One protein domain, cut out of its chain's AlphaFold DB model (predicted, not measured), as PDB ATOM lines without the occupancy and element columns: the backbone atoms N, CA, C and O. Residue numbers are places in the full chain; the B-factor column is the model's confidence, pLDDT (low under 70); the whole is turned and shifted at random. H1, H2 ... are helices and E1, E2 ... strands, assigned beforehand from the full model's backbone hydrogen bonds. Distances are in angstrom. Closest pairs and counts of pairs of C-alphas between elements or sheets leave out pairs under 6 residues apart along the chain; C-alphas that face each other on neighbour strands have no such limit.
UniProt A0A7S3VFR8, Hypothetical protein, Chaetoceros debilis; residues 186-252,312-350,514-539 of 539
ATOM      1  N   HIS A 186      -3.760  10.227  40.990       34.97
ATOM      2  CA  HIS A 186      -5.063  10.800  40.654       34.97
ATOM      3  C   HIS A 186      -5.258  12.236  41.157       34.97
ATOM      4  O   HIS A 186      -6.185  12.897  40.680       34.97
ATOM      5  N   HIS A 187      -4.381  12.724  42.042       36.66
ATOM      6  CA  HIS A 187      -4.366  14.115  42.519       36.66
ATOM      7  C   HIS A 187      -3.976  15.110  41.405       36.66
ATOM      8  O   HIS A 187      -4.408  16.258  41.391       36.66
ATOM      9  N   ASP A 188      -3.245  14.617  40.408       38.12
ATOM     10  CA  ASP A 188      -2.568  15.355  39.339       38.12
ATOM     11  C   ASP A 188      -3.457  15.924  38.213       38.12
ATOM     12  O   ASP A 188      -2.967  16.615  37.323       38.12
ATOM     13  N   ARG A 189      -4.770  15.635  38.193       48.59
ATOM     14  CA  ARG A 189      -5.689  16.113  37.127       48.59
ATOM     15  C   ARG A 189      -6.741  17.122  37.579       48.59
ATOM     16  O   ARG A 189      -7.563  17.533  36.761       48.59
ATOM     17  N   GLY A 190      -6.725  17.528  38.846       59.69
ATOM     18  CA  GLY A 190      -7.793  18.324  39.444       59.69
ATOM     19  C   GLY A 190      -9.138  17.579  39.462       59.69
ATOM     20  O   GLY A 190      -9.531  16.870  38.535       59.69
ATOM     21  N   ASP A 191      -9.916  17.739  40.525       74.62
ATOM     22  CA  ASP A 191     -11.189  17.013  40.643       74.62
ATOM     23  C   ASP A 191     -12.312  17.585  39.772       74.62
ATOM     24  O   ASP A 191     -13.403  17.015  39.734       74.62
ATOM     25  N   THR A 192     -12.079  18.704  39.080       84.38
ATOM     26  CA  THR A 192     -13.082  19.382  38.250       84.38
ATOM     27  C   THR A 192     -12.464  19.969  36.985       84.38
ATOM     28  O   THR A 192     -11.429  20.630  37.033       84.38
ATOM     29  N   ILE A 193     -13.148  19.767  35.864       88.75
ATOM     30  CA  ILE A 193     -12.781  20.280  34.546       88.75
ATOM     31  C   ILE A 193     -13.969  21.013  33.917       88.75
ATOM     32  O   ILE A 193     -15.130  20.798  34.288       88.75
ATOM     33  N   VAL A 194     -13.674  21.841  32.921       91.75
ATOM     34  CA  VAL A 194     -14.667  22.544  32.110       91.75
ATOM     35  C   VAL A 194     -14.547  22.140  30.646       91.75
ATOM     36  O   VAL A 194     -13.448  22.069  30.106       91.75
ATOM     37  N   LEU A 195     -15.688  21.877  30.014       93.75
ATOM     38  CA  LEU A 195     -15.825  21.534  28.601       93.75
ATOM     39  C   LEU A 195     -16.707  22.580  27.917       93.75
ATOM     40  O   LEU A 195     -17.787  22.910  28.418       93.75
ATOM     41  N   HIS A 196     -16.306  23.033  26.733       95.81
ATOM     42  CA  HIS A 196     -17.223  23.710  25.825       95.81
ATOM     43  C   HIS A 196     -18.015  22.655  25.050       95.81
ATOM     44  O   HIS A 196     -17.579  22.148  24.019       95.81
ATOM     45  N   LYS A 197     -19.195  22.298  25.555       95.25
ATOM     46  CA  LYS A 197     -20.045  21.278  24.948       95.25
ATOM     47  C   LYS A 197     -20.594  21.776  23.591       95.25
ATOM     48  O   LYS A 197     -21.258  22.816  23.573       95.25
ATOM     49  N   PRO A 198     -20.389  21.043  22.485       94.75
ATOM     50  CA  PRO A 198     -21.066  21.300  21.213       94.75
ATOM     51  C   PRO A 198     -22.557  20.910  21.237       94.75
ATOM     52  O   PRO A 198     -23.041  20.202  22.131       94.75
ATOM     53  N   ILE A 199     -23.299  21.357  20.224       91.25
ATOM     54  CA  ILE A 199     -24.636  20.822  19.920       91.25
ATOM     55  C   ILE A 199     -24.538  19.359  19.461       91.25
ATOM     56  O   ILE A 199     -23.462  18.903  19.091       91.25
ATOM     57  N   ASN A 200     -25.648  18.621  19.493       89.81
ATOM     58  CA  ASN A 200     -25.760  17.207  19.091       89.81
ATOM     59  C   ASN A 200     -25.037  16.188  19.991       89.81
ATOM     60  O   ASN A 200     -25.121  14.989  19.748       89.81
ATOM     61  N   TYR A 201     -24.426  16.645  21.085       89.88
ATOM     62  CA  TYR A 201     -23.905  15.783  22.145       89.88
ATOM     63  C   TYR A 201     -24.858  15.750  23.337       89.88
ATOM     64  O   TYR A 201     -25.400  16.784  23.745       89.88
ATOM     65  N   VAL A 202     -25.025  14.586  23.964       88.38
ATOM     66  CA  VAL A 202     -25.743  14.486  25.242       88.38
ATOM     67  C   VAL A 202     -24.790  14.743  26.403       88.38
ATOM     68  O   VAL A 202     -23.645  14.311  26.403       88.38
ATOM     69  N   SER A 203     -25.246  15.448  27.437       86.94
ATOM     70  CA  SER A 203     -24.369  15.770  28.577       86.94
ATOM     71  C   SER A 203     -23.977  14.546  29.417       86.94
ATOM     72  O   SER A 203     -22.989  14.602  30.139       86.94
ATOM     73  N   GLY A 204     -24.775  13.473  29.378       80.50
ATOM     74  CA  GLY A 204     -24.673  12.331  30.290       80.50
ATOM     75  C   GLY A 204     -24.783  10.998  29.565       80.50
ATOM     76  O   GLY A 204     -23.996  10.730  28.670       80.50
ATOM     77  N   GLN A 205     -25.725  10.149  29.977       68.50
ATOM     78  CA  GLN A 205     -25.858   8.824  29.375       68.50
ATOM     79  C   GLN A 205     -26.338   8.916  27.919       68.50
ATOM     80  O   GLN A 205     -27.265   9.690  27.657       68.50
ATOM     81  N   PRO A 206     -25.718   8.148  27.002       66.19
ATOM     82  CA  PRO A 206     -26.218   7.996  25.643       66.19
ATOM     83  C   PRO A 206     -27.637   7.432  25.687       66.19
ATOM     84  O   PRO A 206     -27.951   6.595  26.536       66.19
ATOM     85  N   ASP A 207     -28.492   7.922  24.797       60.56
ATOM     86  CA  ASP A 207     -29.822   7.355  24.623       60.56
ATOM     87  C   ASP A 207     -29.684   6.021  23.871       60.56
ATOM     88  O   ASP A 207     -29.173   6.033  22.744       60.56
ATOM     89  N   PRO A 208     -30.109   4.881  24.453       56.59
ATOM     90  CA  PRO A 208     -30.022   3.581  23.795       56.59
ATOM     91  C   PRO A 208     -30.770   3.524  22.457       56.59
ATOM     92  O   PRO A 208     -30.452   2.674  21.633       56.59
ATOM     93  N   GLN A 209     -31.760   4.400  22.245       54.47
ATOM     94  CA  GLN A 209     -32.610   4.398  21.051       54.47
ATOM     95  C   GLN A 209     -32.124   5.348  19.951       54.47
ATOM     96  O   GLN A 209     -32.402   5.112  18.779       54.47
ATOM     97  N   HIS A 210     -31.407   6.419  20.309       61.28
ATOM     98  CA  HIS A 210     -31.066   7.502  19.375       61.28
ATOM     99  C   HIS A 210     -29.561   7.674  19.123       61.28
ATOM    100  O   HIS A 210     -29.176   8.495  18.295       61.28
ATOM    101  N   GLY A 211     -28.696   6.911  19.805       70.38
ATOM    102  CA  GLY A 211     -27.271   6.801  19.460       70.38
ATOM    103  C   GLY A 211     -26.446   8.082  19.629       70.38
ATOM    104  O   GLY A 211     -25.318   8.150  19.150       70.38
ATOM    105  N   HIS A 212     -26.976   9.110  20.294       80.69
ATOM    106  CA  HIS A 212     -26.267  10.378  20.453       80.69
ATOM    107  C   HIS A 212     -25.015  10.236  21.319       80.69
ATOM    108  O   HIS A 212     -25.054   9.671  22.420       80.69
ATOM    109  N   GLU A 213     -23.917  10.820  20.843       84.56
ATOM    110  CA  GLU A 213     -22.626  10.715  21.506       84.56
ATOM    111  C   GLU A 213     -22.616  11.501  22.832       84.56
ATOM    112  O   GLU A 213     -23.050  12.662  22.897       84.56
ATOM    113  N   PRO A 214     -22.142  10.894  23.934       86.38
ATOM    114  CA  PRO A 214     -22.058  11.582  25.206       86.38
ATOM    115  C   PRO A 214     -20.826  12.486  25.258       86.38
ATOM    116  O   PRO A 214     -19.720  12.086  24.912       86.38
ATOM    117  N   ALA A 215     -20.993  13.693  25.795       88.00
ATOM    118  CA  ALA A 215     -19.950  14.715  25.892       88.00
ATOM    119  C   ALA A 215     -18.703  14.256  26.674       88.00
ATOM    120  O   ALA A 215     -17.629  14.822  26.499       88.00
ATOM    121  N   VAL A 216     -18.816  13.207  27.498       84.12
ATOM    122  CA  VAL A 216     -17.668  12.570  28.167       84.12
ATOM    123  C   VAL A 216     -16.641  12.012  27.170       84.12
ATOM    124  O   VAL A 216     -15.460  11.946  27.492       84.12
ATOM    125  N   ARG A 217     -17.060  11.651  25.948       84.38
ATOM    126  CA  ARG A 217     -16.171  11.172  24.878       84.38
ATOM    127  C   ARG A 217     -15.253  12.259  24.341       84.38
ATOM    128  O   ARG A 217     -14.160  11.946  23.891       84.38
ATOM    129  N   LEU A 218     -15.641  13.528  24.480       84.94
ATOM    130  CA  LEU A 218     -14.813  14.671  24.097       84.94
ATOM    131  C   LEU A 218     -13.650  14.914  25.068       84.94
ATOM    132  O   LEU A 218     -12.769  15.713  24.761       84.94
ATOM    133  N   LEU A 219     -13.614  14.224  26.215       81.75
ATOM    134  CA  LEU A 219     -12.551  14.329  27.218       81.75
ATOM    135  C   LEU A 219     -11.304  13.522  26.817       81.75
ATOM    136  O   LEU A 219     -10.825  12.661  27.557       81.75
ATOM    137  N   THR A 220     -10.787  13.791  25.621       78.25
ATOM    138  CA  THR A 220      -9.559  13.198  25.080       78.25
ATOM    139  C   THR A 220      -8.373  14.142  25.256       78.25
ATOM    140  O   THR A 220      -8.540  15.345  25.466       78.25
ATOM    141  N   ARG A 221      -7.151  13.611  25.125       65.56
ATOM    142  CA  ARG A 221      -5.919  14.418  25.170       65.56
ATOM    143  C   ARG A 221      -5.873  15.460  24.050       65.56
ATOM    144  O   ARG A 221      -5.572  16.614  24.317       65.56
ATOM    145  N   SER A 222      -6.259  15.080  22.832       72.00
ATOM    146  CA  SER A 222      -6.308  15.974  21.663       72.00
ATOM    147  C   SER A 222      -7.301  17.132  21.815       72.00
ATOM    148  O   SER A 222      -7.187  18.157  21.138       72.00
ATOM    149  N   ASN A 223      -8.285  16.993  22.707       83.12
ATOM    150  CA  ASN A 223      -9.264  18.030  23.005       83.12
ATOM    151  C   ASN A 223      -8.928  18.872  24.239       83.12
ATOM    152  O   ASN A 223      -9.681  19.791  24.561       83.12
ATOM    153  N   MET A 224      -7.806  18.607  24.904       80.88
ATOM    154  CA  MET A 224      -7.350  19.414  26.027       80.88
ATOM    155  C   MET A 224      -6.650  20.682  25.525       80.88
ATOM    156  O   MET A 224      -5.745  20.604  24.698       80.88
ATOM    157  N   VAL A 225      -7.035  21.851  26.041       74.50
ATOM    158  CA  VAL A 225      -6.317  23.106  25.769       74.50
ATOM    159  C   VAL A 225      -5.160  23.246  26.752       74.50
ATOM    160  O   VAL A 225      -5.367  23.499  27.940       74.50
ATOM    161  N   ILE A 226      -3.943  23.068  26.241       57.84
ATOM    162  CA  ILE A 226      -2.698  23.069  27.020       57.84
ATOM    163  C   ILE A 226      -2.190  24.490  27.304       57.84
ATOM    164  O   ILE A 226      -1.548  24.695  28.327       57.84
ATOM    165  N   ASP A 227      -2.541  25.494  26.493       50.19
ATOM    166  CA  ASP A 227      -2.075  26.887  26.665       50.19
ATOM    167  C   ASP A 227      -2.349  27.469  28.062       50.19
ATOM    168  O   ASP A 227      -1.646  28.364  28.530       50.19
ATOM    169  N   TYR A 228      -3.350  26.938  28.767       48.84
ATOM    170  CA  TYR A 228      -3.641  27.297  30.151       48.84
ATOM    171  C   TYR A 228      -2.586  26.781  31.151       48.84
ATOM    172  O   TYR A 228      -2.258  27.465  32.121       48.84
ATOM    173  N   VAL A 229      -2.040  25.593  30.886       44.84
ATOM    174  CA  VAL A 229      -0.928  24.970  31.621       44.84
ATOM    175  C   VAL A 229       0.369  25.740  31.344       44.84
ATOM    176  O   VAL A 229       1.083  26.072  32.282       44.84
ATOM    177  N   CYS A 230       0.617  26.124  30.086       38.59
ATOM    178  CA  CYS A 230       1.837  26.820  29.649       38.59
ATOM    179  C   CYS A 230       1.943  28.294  30.081       38.59
ATOM    180  O   CYS A 230       3.048  28.820  30.178       38.59
ATOM    181  N   LYS A 231       0.828  28.988  30.351       41.84
ATOM    182  CA  LYS A 231       0.846  30.409  30.763       41.84
ATOM    183  C   LYS A 231       1.352  30.658  32.188       41.84
ATOM    184  O   LYS A 231       1.701  31.791  32.498       41.84
ATOM    185  N   HIS A 232       1.393  29.633  33.036       42.03
ATOM    186  CA  HIS A 232       1.845  29.728  34.431       42.03
ATOM    187  C   HIS A 232       3.210  29.061  34.633       42.03
ATOM    188  O   HIS A 232       3.515  28.577  35.720       42.03
ATOM    189  N   LEU A 233       3.992  29.002  33.556       42.91
ATOM    190  CA  LEU A 233       5.278  28.336  33.500       42.91
ATOM    191  C   LEU A 233       6.377  29.262  33.033       42.91
ATOM    192  O   LEU A 233       6.174  30.064  32.120       42.91
ATOM    193  N   ASP A 234       7.543  29.076  33.630       42.69
ATOM    194  CA  ASP A 234       8.786  29.726  33.239       42.69
ATOM    195  C   ASP A 234       9.205  29.259  31.828       42.69
ATOM    196  O   ASP A 234       8.844  28.157  31.404       42.69
ATOM    197  N   GLU A 235       9.961  30.072  31.082       46.25
ATOM    198  CA  GLU A 235      10.347  29.775  29.684       46.25
ATOM    199  C   GLU A 235      11.084  28.431  29.527       46.25
ATOM    200  O   GLU A 235      10.791  27.669  28.604       46.25
ATOM    201  N   ASP A 236      11.936  28.065  30.488       45.22
ATOM    202  CA  ASP A 236      12.625  26.768  30.502       45.22
ATOM    203  C   ASP A 236      11.642  25.592  30.658       45.22
ATOM    204  O   ASP A 236      11.795  24.541  30.036       45.22
ATOM    205  N   SER A 237      10.566  25.796  31.425       45.69
ATOM    206  CA  SER A 237       9.514  24.794  31.621       45.69
ATOM    207  C   SER A 237       8.584  24.673  30.413       45.69
ATOM    208  O   SER A 237       7.982  23.618  30.219       45.69
ATOM    209  N   LYS A 238       8.459  25.723  29.586       46.47
ATOM    210  CA  LYS A 238       7.717  25.677  28.314       46.47
ATOM    211  C   LYS A 238       8.458  24.852  27.260       46.47
ATOM    212  O   LYS A 238       7.814  24.085  26.544       46.47
ATOM    213  N   ALA A 239       9.785  24.976  27.194       46.97
ATOM    214  CA  ALA A 239      10.627  24.188  26.295       46.97
ATOM    215  C   ALA A 239      10.640  22.697  26.684       46.97
ATOM    216  O   ALA A 239      10.442  21.836  25.830       46.97
ATOM    217  N   GLU A 240      10.763  22.390  27.980       43.34
ATOM    218  CA  GLU A 240      10.705  21.013  28.500       43.34
ATOM    219  C   GLU A 240       9.304  20.394  28.301       43.34
ATOM    220  O   GLU A 240       9.174  19.214  27.979       43.34
ATOM    221  N   LEU A 241       8.232  21.197  28.395       44.66
ATOM    222  CA  LEU A 241       6.871  20.759  28.068       44.66
ATOM    223  C   LEU A 241       6.694  20.408  26.601       44.66
ATOM    224  O   LEU A 241       6.042  19.408  26.323       44.66
ATOM    225  N   ALA A 242       7.233  21.207  25.680       48.56
ATOM    226  CA  ALA A 242       7.163  20.930  24.246       48.56
ATOM    227  C   ALA A 242       7.814  19.577  23.902       48.56
ATOM    228  O   ALA A 242       7.254  18.801  23.125       48.56
ATOM    229  N   ASP A 243       8.922  19.249  24.568       43.75
ATOM    230  CA  ASP A 243       9.644  17.981  24.417       43.75
ATOM    231  C   ASP A 243       8.909  16.792  25.069       43.75
ATOM    232  O   ASP A 243       8.819  15.697  24.505       43.75
ATOM    233  N   ILE A 244       8.281  17.002  26.231       44.38
ATOM    234  CA  ILE A 244       7.429  15.999  26.892       44.38
ATOM    235  C   ILE A 244       6.129  15.770  26.105       44.38
ATOM    236  O   ILE A 244       5.628  14.644  26.018       44.38
ATOM    237  N   LEU A 245       5.591  16.829  25.487       44.78
ATOM    238  CA  LEU A 245       4.403  16.741  24.648       44.78
ATOM    239  C   LEU A 245       4.679  15.918  23.377       44.78
ATOM    240  O   LEU A 245       3.804  15.165  22.943       44.78
ATOM    241  N   SER A 246       5.899  16.042  22.843       42.75
ATOM    242  CA  SER A 246       6.435  15.312  21.688       42.75
ATOM    243  C   SER A 246       6.769  13.841  21.997       42.75
ATOM    244  O   SER A 246       6.518  12.962  21.177       42.75
ATOM    245  N   SER A 247       7.260  13.543  23.206       46.09
ATOM    246  CA  SER A 247       7.654  12.183  23.626       46.09
ATOM    247  C   SER A 247       6.514  11.322  24.194       46.09
ATOM    248  O   SER A 247       6.684  10.119  24.386       46.09
ATOM    249  N   GLY A 248       5.329  11.896  24.433       40.22
ATOM    250  CA  GLY A 248       4.105  11.145  24.748       40.22
ATOM    251  C   GLY A 248       3.958  10.669  26.200       40.22
ATOM    252  O   GLY A 248       2.909  10.107  26.543       40.22
ATOM    253  N   ASP A 249       4.930  10.942  27.076       47.44
ATOM    254  CA  ASP A 249       4.958  10.436  28.455       47.44
ATOM    255  C   ASP A 249       4.544  11.486  29.510       47.44
ATOM    256  O   ASP A 249       5.285  11.928  30.391       47.44
ATOM    257  N   TYR A 250       3.276  11.889  29.437       47.00
ATOM    258  CA  TYR A 250       2.644  12.877  30.326       47.00
ATOM    259  C   TYR A 250       2.439  12.404  31.772       47.00
ATOM    260  O   TYR A 250       1.981  13.173  32.622       47.00
ATOM    261  N   LEU A 251       2.742  11.139  32.062       39.41
ATOM    262  CA  LEU A 251       2.693  10.581  33.410       39.41
ATOM    263  C   LEU A 251       3.850  11.123  34.272       39.41
ATOM    264  O   LEU A 251       3.721  11.234  35.492       39.41
ATOM    265  N   HIS A 252       4.951  11.517  33.625       37.72
ATOM    266  CA  HIS A 252       6.105  12.154  34.253       37.72
ATOM    267  C   HIS A 252       5.879  13.651  34.538       37.72
ATOM    268  O   HIS A 252       6.346  14.169  35.551       37.72
ATOM    269  N   LEU A 312     -10.338   7.124  30.204       44.09
ATOM    270  CA  LEU A 312      -9.869   6.567  31.476       44.09
ATOM    271  C   LEU A 312     -10.210   7.468  32.677       44.09
ATOM    272  O   LEU A 312      -9.631   7.311  33.750       44.09
ATOM    273  N   ILE A 313     -11.130   8.431  32.531       55.03
ATOM    274  CA  ILE A 313     -11.428   9.395  33.590       55.03
ATOM    275  C   ILE A 313     -12.883   9.301  34.048       55.03
ATOM    276  O   ILE A 313     -13.810   9.642  33.321       55.03
ATOM    277  N   LYS A 314     -13.072   8.871  35.304       69.00
ATOM    278  CA  LYS A 314     -14.363   8.796  36.010       69.00
ATOM    279  C   LYS A 314     -14.900  10.193  36.384       69.00
ATOM    280  O   LYS A 314     -15.179  10.440  37.551       69.00
ATOM    281  N   TYR A 315     -15.002  11.133  35.444       78.69
ATOM    282  CA  TYR A 315     -15.712  12.390  35.699       78.69
ATOM    283  C   TYR A 315     -17.209  12.226  35.442       78.69
ATOM    284  O   TYR A 315     -17.619  11.621  34.452       78.69
ATOM    285  N   ALA A 316     -18.031  12.819  36.307       83.06
ATOM    286  CA  ALA A 316     -19.467  12.928  36.090       83.06
ATOM    287  C   ALA A 316     -19.834  14.365  35.684       83.06
ATOM    288  O   ALA A 316     -19.261  15.312  36.227       83.06
ATOM    289  N   PRO A 317     -20.794  14.564  34.766       90.44
ATOM    290  CA  PRO A 317     -21.269  15.901  34.430       90.44
ATOM    291  C   PRO A 317     -21.973  16.541  35.639       90.44
ATOM    292  O   PRO A 317     -22.920  15.985  36.202       90.44
ATOM    293  N   ALA A 318     -21.531  17.735  36.029       89.69
ATOM    294  CA  ALA A 318     -22.158  18.566  37.053       89.69
ATOM    295  C   ALA A 318     -23.268  19.418  36.419       89.69
ATOM    296  O   ALA A 318     -23.097  20.602  36.129       89.69
ATOM    297  N   GLY A 319     -24.413  18.787  36.159       88.00
ATOM    298  CA  GLY A 319     -25.537  19.414  35.465       88.00
ATOM    299  C   GLY A 319     -25.781  18.848  34.079       88.00
ATOM    300  O   GLY A 319     -25.180  17.863  33.653       88.00
ATOM    301  N   ARG A 320     -26.741  19.457  33.382       90.62
ATOM    302  CA  ARG A 320     -27.143  19.057  32.034       90.62
ATOM    303  C   ARG A 320     -27.306  20.295  31.163       90.62
ATOM    304  O   ARG A 320     -27.813  21.318  31.617       90.62
ATOM    305  N   LEU A 321     -26.865  20.174  29.922       92.38
ATOM    306  CA  LEU A 321     -27.295  20.979  28.786       92.38
ATOM    307  C   LEU A 321     -28.100  20.080  27.849       92.38
ATOM    308  O   LEU A 321     -27.807  18.881  27.733       92.38
ATOM    309  N   ASP A 322     -29.116  20.661  27.217       91.31
ATOM    310  CA  ASP A 322     -29.924  19.972  26.217       91.31
ATOM    311  C   ASP A 322     -29.073  19.604  24.986       91.31
ATOM    312  O   ASP A 322     -27.969  20.122  24.781       91.31
ATOM    313  N   LEU A 323     -29.582  18.676  24.173       87.94
ATOM    314  CA  LEU A 323     -28.919  18.209  22.950       87.94
ATOM    315  C   LEU A 323     -28.665  19.368  21.972       87.94
ATOM    316  O   LEU A 323     -27.561  19.522  21.455       87.94
ATOM    317  N   ASP A 324     -29.676  20.217  21.805       88.94
ATOM    318  CA  ASP A 324     -29.725  21.402  20.938       88.94
ATOM    319  C   ASP A 324     -29.049  22.645  21.553       88.94
ATOM    320  O   ASP A 324     -29.259  23.763  21.090       88.94
ATOM    321  N   SER A 325     -28.297  22.483  22.645       94.19
ATOM    322  CA  SER A 325     -27.692  23.588  23.397       94.19
ATOM    323  C   SER A 325     -26.186  23.395  23.540       94.19
ATOM    324  O   SER A 325     -25.708  22.273  23.749       94.19
ATOM    325  N   SER A 326     -25.441  24.494  23.461       96.25
ATOM    326  CA  SER A 326     -23.978  24.521  23.512       96.25
ATOM    327  C   SER A 326     -23.456  25.301  24.723       96.25
ATOM    328  O   SER A 326     -24.210  25.909  25.490       96.25
ATOM    329  N   GLY A 327     -22.140  25.274  24.917       96.00
ATOM    330  CA  GLY A 327     -21.452  26.112  25.894       96.00
ATOM    331  C   GLY A 327     -20.940  25.352  27.111       96.00
ATOM    332  O   GLY A 327     -20.650  24.158  27.058       96.00
ATOM    333  N   LEU A 328     -20.782  26.074  28.214       95.69
ATOM    334  CA  LEU A 328     -20.014  25.636  29.371       95.69
ATOM    335  C   LEU A 328     -20.672  24.455  30.099       95.69
ATOM    336  O   LEU A 328     -21.777  24.580  30.632       95.69
ATOM    337  N   LEU A 329     -19.990  23.314  30.175       95.06
ATOM    338  CA  LEU A 329     -20.393  22.140  30.950       95.06
ATOM    339  C   LEU A 329     -19.259  21.726  31.887       95.06
ATOM    340  O   LEU A 329     -18.127  21.524  31.459       95.06
ATOM    341  N   LEU A 330     -19.579  21.580  33.171       93.12
ATOM    342  CA  LEU A 330     -18.626  21.127  34.176       93.12
ATOM    343  C   LEU A 330     -18.672  19.610  34.309       93.12
ATOM    344  O   LEU A 330     -19.743  19.004  34.301       93.12
ATOM    345  N   PHE A 331     -17.502  19.020  34.494       90.50
ATOM    346  CA  PHE A 331     -17.312  17.613  34.810       90.50
ATOM    347  C   PHE A 331     -16.507  17.532  36.103       90.50
ATOM    348  O   PHE A 331     -15.485  18.196  36.238       90.50
ATOM    349  N   THR A 332     -16.976  16.765  37.082       86.81
ATOM    350  CA  THR A 332     -16.354  16.720  38.408       86.81
ATOM    351  C   THR A 332     -16.419  15.330  39.026       86.81
ATOM    352  O   THR A 332     -17.338  14.551  38.767       86.81
ATOM    353  N   LYS A 333     -15.415  15.027  39.845       81.44
ATOM    354  CA  LYS A 333     -15.410  13.921  40.811       81.44
ATOM    355  C   LYS A 333     -15.869  14.396  42.190       81.44
ATOM    356  O   LYS A 333     -16.313  13.596  43.009       81.44
ATOM    357  N   ASN A 334     -15.802  15.703  42.442       80.44
ATOM    358  CA  ASN A 334     -16.150  16.294  43.720       80.44
ATOM    359  C   ASN A 334     -17.670  16.501  43.825       80.44
ATOM    360  O   ASN A 334     -18.268  17.379  43.195       80.44
ATOM    361  N   GLY A 335     -18.308  15.693  44.673       79.44
ATOM    362  CA  GLY A 335     -19.750  15.749  44.900       79.44
ATOM    363  C   GLY A 335     -20.250  17.069  45.504       79.44
ATOM    364  O   GLY A 335     -21.413  17.406  45.297       79.44
ATOM    365  N   ILE A 336     -19.402  17.824  46.215       83.06
ATOM    366  CA  ILE A 336     -19.756  19.141  46.772       83.06
ATOM    367  C   ILE A 336     -19.907  20.148  45.633       83.06
ATOM    368  O   ILE A 336     -20.942  20.800  45.531       83.06
ATOM    369  N   VAL A 337     -18.932  20.193  44.721       86.00
ATOM    370  CA  VAL A 337     -18.993  21.037  43.517       86.00
ATOM    371  C   VAL A 337     -20.225  20.687  42.682       86.00
ATOM    372  O   VAL A 337     -21.001  21.573  42.327       86.00
ATOM    373  N   ALA A 338     -20.462  19.394  42.426       87.62
ATOM    374  CA  ALA A 338     -21.647  18.949  41.692       87.62
ATOM    375  C   ALA A 338     -22.948  19.414  42.366       87.62
ATOM    376  O   ALA A 338     -23.838  19.940  41.698       87.62
ATOM    377  N   LYS A 339     -23.048  19.250  43.692       85.00
ATOM    378  CA  LYS A 339     -24.208  19.672  44.482       85.00
ATOM    379  C   LYS A 339     -24.414  21.187  44.406       85.00
ATOM    380  O   LYS A 339     -25.530  21.609  44.130       85.00
ATOM    381  N   ASN A 340     -23.368  21.990  44.583       86.38
ATOM    382  CA  ASN A 340     -23.460  23.453  44.552       86.38
ATOM    383  C   ASN A 340     -23.887  23.978  43.175       86.38
ATOM    384  O   ASN A 340     -24.717  24.878  43.086       86.38
ATOM    385  N   VAL A 341     -23.374  23.384  42.091       87.94
ATOM    386  CA  VAL A 341     -23.737  23.770  40.718       87.94
ATOM    387  C   VAL A 341     -25.191  23.395  40.386       87.94
ATOM    388  O   VAL A 341     -25.870  24.140  39.671       87.94
ATOM    389  N   LEU A 342     -25.674  22.254  40.894       86.00
ATOM    390  CA  LEU A 342     -27.029  21.732  40.665       86.00
ATOM    391  C   LEU A 342     -28.104  22.371  41.560       86.00
ATOM    392  O   LEU A 342     -29.260  22.491  41.145       86.00
ATOM    393  N   ASN A 343     -27.749  22.735  42.791       79.38
ATOM    394  CA  ASN A 343     -28.695  23.198  43.798       79.38
ATOM    395  C   ASN A 343     -29.372  24.505  43.369       79.38
ATOM    396  O   ASN A 343     -28.741  25.544  43.217       79.38
ATOM    397  N   SER A 344     -30.693  24.427  43.211       59.84
ATOM    398  CA  SER A 344     -31.550  25.519  42.733       59.84
ATOM    399  C   SER A 344     -32.243  26.298  43.864       59.84
ATOM    400  O   SER A 344     -32.820  27.344  43.599       59.84
ATOM    401  N   GLY A 345     -32.204  25.797  45.109       54.19
ATOM    402  CA  GLY A 345     -32.946  26.349  46.257       54.19
ATOM    403  C   GLY A 345     -32.277  27.559  46.918       54.19
ATOM    404  O   GLY A 345     -32.847  28.639  46.936       54.19
ATOM    405  N   GLU A 346     -31.043  27.402  47.401       57.34
ATOM    406  CA  GLU A 346     -30.221  28.498  47.957       57.34
ATOM    407  C   GLU A 346     -29.312  29.142  46.888       57.34
ATOM    408  O   GLU A 346     -28.387  29.878  47.211       57.34
ATOM    409  N   GLY A 347     -29.535  28.806  45.607       58.88
ATOM    410  CA  GLY A 347     -28.596  28.924  44.484       58.88
ATOM    411  C   GLY A 347     -27.787  30.223  44.432       58.88
ATOM    412  O   GLY A 347     -28.209  31.209  43.821       58.88
ATOM    413  N   LEU A 348     -26.589  30.188  45.020       71.81
ATOM    414  CA  LEU A 348     -25.567  31.231  44.891       71.81
ATOM    415  C   LEU A 348     -24.929  31.207  43.494       71.81
ATOM    416  O   LEU A 348     -24.572  32.249  42.953       71.81
ATOM    417  N   ILE A 349     -24.829  30.022  42.879       87.06
ATOM    418  CA  ILE A 349     -24.170  29.841  41.582       87.06
ATOM    419  C   ILE A 349     -25.150  30.114  40.439       87.06
ATOM    420  O   ILE A 349     -25.918  29.243  40.008       87.06
ATOM    421  N   THR A 350     -25.067  31.329  39.911       91.44
ATOM    422  CA  THR A 350     -25.793  31.768  38.720       91.44
ATOM    423  C   THR A 350     -25.255  31.113  37.448       91.44
ATOM    424  O   THR A 350     -24.136  30.602  37.390       91.44
ATOM    425  N   GLY A 514     -15.033  32.084  28.104       86.56
ATOM    426  CA  GLY A 514     -13.937  32.837  27.497       86.56
ATOM    427  C   GLY A 514     -13.650  32.368  26.069       86.56
ATOM    428  O   GLY A 514     -14.574  32.116  25.292       86.56
ATOM    429  N   ASP A 515     -12.367  32.167  25.782       84.75
ATOM    430  CA  ASP A 515     -11.866  31.737  24.472       84.75
ATOM    431  C   ASP A 515     -11.780  30.209  24.319       84.75
ATOM    432  O   ASP A 515     -11.144  29.718  23.389       84.75
ATOM    433  N   LEU A 516     -12.384  29.427  25.228       87.25
ATOM    434  CA  LEU A 516     -12.346  27.965  25.144       87.25
ATOM    435  C   LEU A 516     -13.054  27.501  23.857       87.25
ATOM    436  O   LEU A 516     -14.272  27.684  23.742       87.25
ATOM    437  N   PRO A 517     -12.351  26.869  22.896       91.19
ATOM    438  CA  PRO A 517     -12.969  26.471  21.636       91.19
ATOM    439  C   PRO A 517     -14.011  25.371  21.831       91.19
ATOM    440  O   PRO A 517     -13.942  24.580  22.773       91.19
ATOM    441  N   VAL A 518     -14.984  25.303  20.921       93.69
ATOM    442  CA  VAL A 518     -16.044  24.283  20.948       93.69
ATOM    443  C   VAL A 518     -15.431  22.879  20.908       93.69
ATOM    444  O   VAL A 518     -14.510  22.615  20.142       93.69
ATOM    445  N   GLY A 519     -15.934  21.970  21.744       92.12
ATOM    446  CA  GLY A 519     -15.452  20.590  21.845       92.12
ATOM    447  C   GLY A 519     -14.162  20.426  22.649       92.12
ATOM    448  O   GLY A 519     -13.778  19.295  22.942       92.12
ATOM    449  N   LYS A 520     -13.513  21.527  23.047       88.50
ATOM    450  CA  LYS A 520     -12.294  21.505  23.853       88.50
ATOM    451  C   LYS A 520     -12.592  21.655  25.344       88.50
ATOM    452  O   LYS A 520     -13.618  22.213  25.749       88.50
ATOM    453  N   TRP A 521     -11.680  21.148  26.166       88.88
ATOM    454  CA  TRP A 521     -11.780  21.182  27.621       88.88
ATOM    455  C   TRP A 521     -10.466  21.612  28.277       88.88
ATOM    456  O   TRP A 521      -9.395  21.532  27.678       88.88
ATOM    457  N   ARG A 522     -10.554  22.069  29.527       85.69
ATOM    458  CA  ARG A 522      -9.396  22.381  30.376       85.69
ATOM    459  C   ARG A 522      -9.687  22.048  31.845       85.69
ATOM    460  O   ARG A 522     -10.859  22.046  32.240       85.69
ATOM    461  N   PRO A 523      -8.664  21.793  32.676       82.81
ATOM    462  CA  PRO A 523      -8.846  21.762  34.123       82.81
ATOM    463  C   PRO A 523      -9.226  23.147  34.666       82.81
ATOM    464  O   PRO A 523      -8.876  24.184  34.089       82.81
ATOM    465  N   LEU A 524      -9.969  23.165  35.775       82.69
ATOM    466  CA  LEU A 524     -10.196  24.397  36.531       82.69
ATOM    467  C   LEU A 524      -8.975  24.740  37.382       82.69
ATOM    468  O   LEU A 524      -8.319  23.847  37.918       82.69
ATOM    469  N   THR A 525      -8.724  26.033  37.578       79.38
ATOM    470  CA  THR A 525      -7.738  26.482  38.573       79.38
ATOM    471  C   THR A 525      -8.181  26.203  39.994       79.38
ATOM    472  O   THR A 525      -9.367  26.030  40.281       79.38
ATOM    473  N   GLU A 526      -7.216  26.259  40.910       73.00
ATOM    474  CA  GLU A 526      -7.471  26.287  42.345       73.00
ATOM    475  C   GLU A 526      -8.490  27.361  42.729       73.00
ATOM    476  O   GLU A 526      -9.502  27.063  43.357       73.00
ATOM    477  N   LYS A 527      -8.278  28.598  42.266       76.75
ATOM    478  CA  LYS A 527      -9.147  29.738  42.580       76.75
ATOM    479  C   LYS A 527     -10.569  29.543  42.051       76.75
ATOM    480  O   LYS A 527     -11.533  29.727  42.789       76.75
ATOM    481  N   GLU A 528     -10.720  29.135  40.787       85.06
ATOM    482  CA  GLU A 528     -12.035  28.831  40.197       85.06
ATOM    483  C   GLU A 528     -12.744  27.712  40.967       85.06
ATOM    484  O   GLU A 528     -13.940  27.807  41.249       85.06
ATOM    485  N   ARG A 529     -12.004  26.665  41.349       82.75
ATOM    486  CA  ARG A 529     -12.544  25.535  42.100       82.75
ATOM    487  C   ARG A 529     -12.998  25.945  43.496       82.75
ATOM    488  O   ARG A 529     -14.114  25.597  43.880       82.75
ATOM    489  N   MET A 530     -12.188  26.705  44.228       77.88
ATOM    490  CA  MET A 530     -12.537  27.179  45.569       77.88
ATOM    491  C   MET A 530     -13.785  28.061  45.548       77.88
ATOM    492  O   MET A 530     -14.673  27.865  46.374       77.88
ATOM    493  N   ARG A 531     -13.943  28.915  44.528       83.94
ATOM    494  CA  ARG A 531     -15.169  29.710  44.326       83.94
ATOM    495  C   ARG A 531     -16.416  28.866  44.034       83.94
ATOM    496  O   ARG A 531     -17.523  29.298  44.338       83.94
ATOM    497  N   LEU A 532     -16.277  27.665  43.462       84.75
ATOM    498  CA  LEU A 532     -17.405  26.732  43.312       84.75
ATOM    499  C   LEU A 532     -17.730  25.968  44.603       84.75
ATOM    500  O   LEU A 532     -18.890  25.614  44.834       84.75
ATOM    501  N   ILE A 533     -16.722  25.661  45.424       83.06
ATOM    502  CA  ILE A 533     -16.901  24.949  46.700       83.06
ATOM    503  C   ILE A 533     -17.505  25.890  47.749       83.06
ATOM    504  O   ILE A 533     -18.448  25.506  48.441       83.06
ATOM    505  N   HIS A 534     -17.009  27.126  47.808       81.75
ATOM    506  CA  HIS A 534     -17.412  28.160  48.756       81.75
ATOM    507  C   HIS A 534     -17.997  29.378  48.023       81.75
ATOM    508  O   HIS A 534     -17.383  30.440  48.004       81.75
ATOM    509  N   PRO A 535     -19.197  29.267  47.429       73.50
ATOM    510  CA  PRO A 535     -19.777  30.351  46.636       73.50
ATOM    511  C   PRO A 535     -20.218  31.575  47.462       73.50
ATOM    512  O   PRO A 535     -20.578  32.589  46.876       73.50
ATOM    513  N   ALA A 536     -20.222  31.476  48.796       68.56
ATOM    514  CA  ALA A 536     -20.564  32.561  49.721       68.56
ATOM    515  C   ALA A 536     -19.345  33.177  50.440       68.56
ATOM    516  O   ALA A 536     -19.534  34.062  51.267       68.56
ATOM    517  N   GLY A 537     -18.125  32.683  50.188       56.41
ATOM    518  CA  GLY A 537     -16.905  33.172  50.839       56.41
ATOM    519  C   GLY A 537     -16.019  33.952  49.870       56.41
ATOM    520  O   GLY A 537     -15.813  33.504  48.741       56.41
ATOM    521  N   ASP A 538     -15.481  35.085  50.320       43.09
ATOM    522  CA  ASP A 538     -14.447  35.828  49.597       43.09
ATOM    523  C   ASP A 538     -13.129  35.029  49.634       43.09
ATOM    524  O   ASP A 538     -12.657  34.660  50.709       43.09
ATOM    525  N   TYR A 539     -12.569  34.716  48.459       39.88
ATOM    526  CA  TYR A 539     -11.346  33.916  48.269       39.88
ATOM    527  C   TYR A 539     -10.406  34.542  47.238       39.88
ATOM    528  O   TYR A 539     -10.887  34.915  46.130       39.88
TER     529      TYR A 539
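Overview. This is residues 186 to 252, 312 to 350 and 514 to 539 of the 539 residues of the protein "Hypothetical protein" of Chaetoceros debilis (UniProt A0A7S3VFR8). A small antiparallel sheet of three strands, E2, E1 and E3, lies near the middle, with short helices and long loops round it: H5 and H6 meet steeply beyond one end of its strands, and H2 is near the other end of E1. Beyond the E3 edge the chain runs through the short H3 to H4, the longest helix, which lies off to one side, away from the sheet. The printed part has 132 residues, with six named helices and three named strands in the order H1 E1 H2 H3 H4 E2 H5 E3 H6; the class is mixed, and under half of the residues, 57, are in named elements. The whole is compact, with a radius of gyration of the C-alphas of 16.2 A and spans of 47 by 43 by 27 A.

Along the chain. E1 is residues 192 to 197, 15.1 A long, from C-alpha 192 at (-13.082, 19.382, 38.250). E2 is residues 326 to 332, 18.5 A, and E3 residues 521 to 523, 7.2 A. H4, residues 235 to 247, is 18.8 A long and begins at (10.347, 29.775, 29.684). H5 is residues 335 to 342, 10.3 A, and H6 residues 526 to 533, 10.5 A, ending at (-16.901, 24.949, 46.700). H1, residues 186 to 189, H2, residues 215 to 218, and H3, residues 227 to 230, measure 6.4 A, 5.4 A and 4.9 A.

Arrangement. E1 is the inner strand. It is antiparallel to E2 at 159 degrees, with N 195 and O 329 at 2.9 A and N 329 and O 195 at 2.8 A, within hydrogen-bond range. It is antiparallel to E3 at 165 degrees, with N 194 and O 522 at 2.9 A. Residues 316 to 317 pair antiparallel with residues 331 to 332 of E2. H2, H5 and H6 only graze the sheet, and H3 only just does, with 5 pairs of C-alphas within 10 A; H1 and H4 are not on it. H5 and H6 touch, closest at the C-alphas of Val 337 and Ile 533, 5.5 A, and stand about perpendicular, only just, at 70.2 degrees. H3 and H4 are close but not clearly touching, the C-alphas of Cys 230 and Lys 238 being 6.1 A apart. Every O i to N i+4 pair is within hydrogen-bond range in H4, H5 and H6; H1, H2 and H3 are too short for such a pair.

Size, cuts and confidence. The C-alphas farthest apart, of Gln 209 and Asp 236, are 51.3 A apart. Residues 253 to 311 and 351 to 513 are cut out, with C-alpha gaps of 17.1 A and 16.4 A. The link from E1 to H2 is long, 17 residues. Mean pLDDT of the printed part is 71.9; 50 residues are under 70, among them 226 to 252.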